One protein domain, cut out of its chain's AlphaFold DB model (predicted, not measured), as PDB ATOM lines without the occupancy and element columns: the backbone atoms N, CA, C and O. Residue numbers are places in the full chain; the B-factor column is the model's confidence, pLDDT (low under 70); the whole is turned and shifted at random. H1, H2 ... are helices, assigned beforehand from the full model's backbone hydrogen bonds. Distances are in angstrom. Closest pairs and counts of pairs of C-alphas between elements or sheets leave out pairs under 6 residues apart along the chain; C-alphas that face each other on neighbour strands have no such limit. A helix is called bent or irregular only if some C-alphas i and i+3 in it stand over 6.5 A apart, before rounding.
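What this domain is: This is residues 83 to 122 of the 193 residues of the protein "Hypothetical protein" of Haptolina ericina (UniProt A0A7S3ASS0). Picture one long, straight helix, H1, with a short helix, H2, turned off to one side at its far end, so that the two make a lopsided L joined by a tight link. H1 makes the length, and most of it stands free. The printed part has 40 residues with two named helices, H1 then H2, and no named strand; its class is all helix. It is extended, with a radius of gyration of the C-alphas of 15.6 A and spans of 48 by 17 by 6 A.

Where its parts are: Find C-alpha 83 at (47.596, 5.414, -3.337), where H1 begins. From there H1, residues 83 to 111, runs 41.8 A to C-alpha 111 at (46.307, 45.389, 8.713), with y rising along the way. After residues 112 to 114, look for H2, residues 115 to 122, which ends at C-alpha 122 at (30.555, 42.161, 3.797) and measures 10.2 A from first to last C-alpha. Neither helix is bent.

How they stand to each other: Look at Tyr 109 and Ser 115, whose C-alphas are the closest of H1 and H2, 5.4 A apart. The two helices are close but not clearly touching, with 2 pairs of C-alphas within 8 A. They run opposite ways at a steep tilt of 61 degrees. In H1 every O i to N i+4 pair is within hydrogen-bond range; in H2, 3 of 4 are.

The domain as a whole: The two C-alphas farthest apart are those of Trp 83 and Arg 117, at 47.5 A. Residues 83 to 108 and 110 to 117 stand free. The printed part has no cut, and the link from H1 to H2 is tight. In the B-factor column the mean pLDDT of the printed part is 85.7; residues 118 to 119 and 122 are under 70.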
ATOM      1  N   TRP A  83      48.653   4.505  -2.889       81.25
ATOM      2  CA  TRP A  83      47.596   5.414  -3.337       81.25
ATOM      3  C   TRP A  83      46.836   6.075  -2.174       81.25
ATOM      4  O   TRP A  83      46.611   7.283  -2.236       81.25
ATOM      5  N   PRO A  84      46.529   5.356  -1.070       85.81
ATOM      6  CA  PRO A  84      45.926   5.981   0.103       85.81
ATOM      7  C   PRO A  84      46.802   7.075   0.719       85.81
ATOM      8  O   PRO A  84      46.278   8.134   1.045       85.81
ATOM      9  N   ALA A  85      48.123   6.866   0.832       78.69
ATOM     10  CA  ALA A  85      49.020   7.875   1.399       78.69
ATOM     11  C   ALA A  85      49.137   9.117   0.504       78.69
ATOM     12  O   ALA A  85      49.216  10.241   0.997       78.69
ATOM     13  N   LEU A  86      49.116   8.929  -0.820       82.56
ATOM     14  CA  LEU A  86      49.086  10.047  -1.758       82.56
ATOM     15  C   LEU A  86      47.804  10.871  -1.588       82.56
ATOM     16  O   LEU A  86      47.883  12.091  -1.458       82.56
ATOM     17  N   LEU A  87      46.640  10.221  -1.513       92.19
ATOM     18  CA  LEU A  87      45.370  10.917  -1.316       92.19
ATOM     19  C   LEU A  87      45.332  11.665   0.023       92.19
ATOM     20  O   LEU A  87      44.914  12.820   0.061       92.19
ATOM     21  N   THR A  88      45.817  11.055   1.110       91.75
ATOM     22  CA  THR A  88      45.887  11.734   2.414       91.75
ATOM     23  C   THR A  88      46.812  12.942   2.381       91.75
ATOM     24  O   THR A  88      46.472  13.970   2.955       91.75
ATOM     25  N   ASN A  89      47.945  12.858   1.679       89.56
ATOM     26  CA  ASN A  89      48.873  13.982   1.550       89.56
ATOM     27  C   ASN A  89      48.271  15.125   0.727       89.56
ATOM     28  O   ASN A  89      48.454  16.286   1.075       89.56
ATOM     29  N   ILE A  90      47.516  14.808  -0.329       92.56
ATOM     30  CA  ILE A  90      46.793  15.810  -1.122       92.56
ATOM     31  C   ILE A  90      45.727  16.499  -0.268       92.56
ATOM     32  O   ILE A  90      45.663  17.725  -0.242       92.56
ATOM     33  N   LEU A  91      44.920  15.731   0.469       94.19
ATOM     34  CA  LEU A  91      43.917  16.294   1.375       94.19
ATOM     35  C   LEU A  91      44.562  17.189   2.435       94.19
ATOM     36  O   LEU A  91      44.068  18.282   2.690       94.19
ATOM     37  N   LEU A  92      45.692  16.762   3.001       93.88
ATOM     38  CA  LEU A  92      46.446  17.550   3.969       93.88
ATOM     39  C   LEU A  92      46.997  18.850   3.359       93.88
ATOM     40  O   LEU A  92      47.008  19.886   4.016       93.88
ATOM     41  N   ALA A  93      47.433  18.821   2.099       93.25
ATOM     42  CA  ALA A  93      47.878  20.021   1.399       93.25
ATOM     43  C   ALA A  93      46.721  21.009   1.184       93.25
ATOM     44  O   ALA A  93      46.886  22.206   1.420       93.25
ATOM     45  N   PHE A  94      45.536  20.521   0.802       95.19
ATOM     46  CA  PHE A  94      44.348  21.368   0.666       95.19
ATOM     47  C   PHE A  94      43.919  21.980   2.000       95.19
ATOM     48  O   PHE A  94      43.630  23.175   2.049       95.19
ATOM     49  N   THR A  95      43.920  21.213   3.092       94.88
ATOM     50  CA  THR A  95      43.581  21.768   4.411       94.88
ATOM     51  C   THR A  95      44.608  22.808   4.852       94.88
ATOM     52  O   THR A  95      44.221  23.893   5.285       94.88
ATOM     53  N   ALA A  96      45.903  22.555   4.656       94.44
ATOM     54  CA  ALA A  96      46.948  23.539   4.930       94.44
ATOM     55  C   ALA A  96      46.754  24.830   4.114       94.44
ATOM     56  O   ALA A  96      46.885  25.925   4.658       94.44
ATOM     57  N   PHE A  97      46.366  24.717   2.841       95.75
ATOM     58  CA  PHE A  97      46.067  25.873   1.997       95.75
ATOM     59  C   PHE A  97      44.863  26.674   2.508       95.75
ATOM     60  O   PHE A  97      44.929  27.898   2.581       95.75
ATOM     61  N   THR A  98      43.785  26.010   2.941       94.81
ATOM     62  CA  THR A  98      42.623  26.712   3.523       94.81
ATOM     63  C   THR A  98      42.966  27.457   4.812       94.81
ATOM     64  O   THR A  98      42.464  28.555   5.036       94.81
ATOM     65  N   VAL A  99      43.861  26.901   5.636       95.00
ATOM     66  CA  VAL A  99      44.360  27.575   6.844       95.00
ATOM     67  C   VAL A  99      45.234  28.774   6.477       95.00
ATOM     68  O   VAL A  99      45.122  29.828   7.092       95.00
ATOM     69  N   ALA A 100      46.078  28.656   5.451       94.44
ATOM     70  CA  ALA A 100      46.871  29.785   4.973       94.44
ATOM     71  C   ALA A 100      45.979  30.923   4.448       94.44
ATOM     72  O   ALA A 100      46.217  32.085   4.772       94.44
ATOM     73  N   GLN A 101      44.923  30.588   3.702       95.56
ATOM     74  CA  GLN A 101      43.959  31.565   3.202       95.56
ATOM     75  C   GLN A 101      43.231  32.281   4.345       95.56
ATOM     76  O   GLN A 101      43.146  33.504   4.337       95.56
ATOM     77  N   SER A 102      42.761  31.553   5.362       93.19
ATOM     78  CA  SER A 102      42.058  32.173   6.492       93.19
ATOM     79  C   SER A 102      42.965  33.092   7.314       93.19
ATOM     80  O   SER A 102      42.527  34.153   7.765       93.19
ATOM     81  N   LEU A 103      44.243  32.737   7.471       94.12
ATOM     82  CA  LEU A 103      45.241  33.612   8.083       94.12
ATOM     83  C   LEU A 103      45.477  34.868   7.246       94.12
ATOM     84  O   LEU A 103      45.586  35.952   7.814       94.12
ATOM     85  N   LEU A 104      45.525  34.738   5.921       93.12
ATOM     86  CA  LEU A 104      45.696  35.870   5.015       93.12
ATOM     87  C   LEU A 104      44.486  36.811   5.052       93.12
ATOM     88  O   LEU A 104      44.670  38.019   5.163       93.12
ATOM     89  N   ASP A 105      43.268  36.271   5.061       88.44
ATOM     90  CA  ASP A 105      42.035  37.056   5.183       88.44
ATOM     91  C   ASP A 105      41.965  37.776   6.539       88.44
ATOM     92  O   ASP A 105      41.604  38.952   6.623       88.44
ATOM     93  N   THR A 106      42.382  37.096   7.612       87.75
ATOM     94  CA  THR A 106      42.460  37.686   8.955       87.75
ATOM     95  C   THR A 106      43.511  38.795   9.001       87.75
ATOM     96  O   THR A 106      43.240  39.891   9.489       87.75
ATOM     97  N   ALA A 107      44.703  38.548   8.457       89.25
ATOM     98  CA  ALA A 107      45.763  39.546   8.371       89.25
ATOM     99  C   ALA A 107      45.311  40.759   7.549       89.25
ATOM    100  O   ALA A 107      45.493  41.893   7.982       89.25
ATOM    101  N   TRP A 108      44.647  40.535   6.415       85.62
ATOM    102  CA  TRP A 108      44.082  41.597   5.589       85.62
ATOM    103  C   TRP A 108      43.074  42.446   6.368       85.62
ATOM    104  O   TRP A 108      43.137  43.675   6.336       85.62
ATOM    105  N   TYR A 109      42.186  41.809   7.131       84.31
ATOM    106  CA  TYR A 109      41.200  42.502   7.955       84.31
ATOM    107  C   TYR A 109      41.835  43.392   9.035       84.31
ATOM    108  O   TYR A 109      41.365  44.504   9.271       84.31
ATOM    109  N   TYR A 110      42.903  42.933   9.691       84.88
ATOM    110  CA  TYR A 110      43.535  43.691  10.776       84.88
ATOM    111  C   TYR A 110      44.558  44.727  10.305       84.88
ATOM    112  O   TYR A 110      44.696  45.763  10.954       84.88
ATOM    113  N   LEU A 111      45.271  44.477   9.204       86.06
ATOM    114  CA  LEU A 111      46.307  45.389   8.713       86.06
ATOM    115  C   LEU A 111      45.759  46.476   7.783       86.06
ATOM    116  O   LEU A 111      46.374  47.538   7.683       86.06
ATOM    117  N   HIS A 112      44.633  46.250   7.098       82.94
ATOM    118  CA  HIS A 112      44.133  47.230   6.138       82.94
ATOM    119  C   HIS A 112      43.377  48.372   6.851       82.94
ATOM    120  O   HIS A 112      42.370  48.116   7.515       82.94
ATOM    121  N   PRO A 113      43.785  49.647   6.693       78.12
ATOM    122  CA  PRO A 113      43.174  50.781   7.399       78.12
ATOM    123  C   PRO A 113      41.692  51.005   7.037       78.12
ATOM    124  O   PRO A 113      40.914  51.479   7.863       78.12
ATOM    125  N   ASP A 114      41.274  50.586   5.838       79.94
ATOM    126  CA  ASP A 114      39.871  50.631   5.387       79.94
ATOM    127  C   ASP A 114      39.011  49.418   5.797       79.94
ATOM    128  O   ASP A 114      37.873  49.279   5.333       79.94
ATOM    129  N   SER A 115      39.501  48.529   6.665       73.12
ATOM    130  CA  SER A 115      38.793  47.294   7.035       73.12
ATOM    131  C   SER A 115      37.379  47.540   7.566       73.12
ATOM    132  O   SER A 115      36.452  46.822   7.198       73.12
ATOM    133  N   LYS A 116      37.162  48.625   8.318       72.00
ATOM    134  CA  LYS A 116      35.838  49.030   8.832       72.00
ATOM    135  C   LYS A 116      34.819  49.337   7.727       72.00
ATOM    136  O   LYS A 116      33.632  49.073   7.899       72.00
ATOM    137  N   ARG A 117      35.267  49.881   6.589       74.44
ATOM    138  CA  ARG A 117      34.405  50.231   5.444       74.44
ATOM    139  C   ARG A 117      34.044  49.011   4.595       74.44
ATOM    140  O   ARG A 117      33.020  49.012   3.918       74.44
ATOM    141  N   ILE A 118      34.897  47.993   4.608       67.25
ATOM    142  CA  ILE A 118      34.679  46.733   3.893       67.25
ATOM    143  C   ILE A 118      33.840  45.784   4.757       67.25
ATOM    144  O   ILE A 118      32.903  45.174   4.249       67.25
ATOM    145  N   ALA A 119      34.088  45.736   6.069       67.12
ATOM    146  CA  ALA A 119      33.299  44.967   7.031       67.12
ATOM    147  C   ALA A 119      31.811  45.341   6.984       67.12
ATOM    148  O   ALA A 119      30.957  44.463   6.955       67.12
ATOM    149  N   SER A 120      31.496  46.636   6.887       71.50
ATOM    150  CA  SER A 120      30.110  47.107   6.790       71.50
ATOM    151  C   SER A 120      29.408  46.730   5.482       71.50
ATOM    152  O   SER A 120      28.183  46.780   5.419       71.50
ATOM    153  N   LYS A 121      30.159  46.347   4.440       71.38
ATOM    154  CA  LYS A 121      29.611  45.831   3.176       71.38
ATOM    155  C   LYS A 121      29.536  44.306   3.140       71.38
ATOM    156  O   LYS A 121      28.645  43.771   2.493       71.38
ATOM    157  N   ALA A 122      30.478  43.621   3.787       65.69
ATOM    158  CA  ALA A 122      30.555  42.161   3.797       65.69
ATOM    159  C   ALA A 122      29.627  41.523   4.843       65.69
ATOM    160  O   ALA A 122      29.097  40.439   4.613       65.69
TER     161      ALA A 122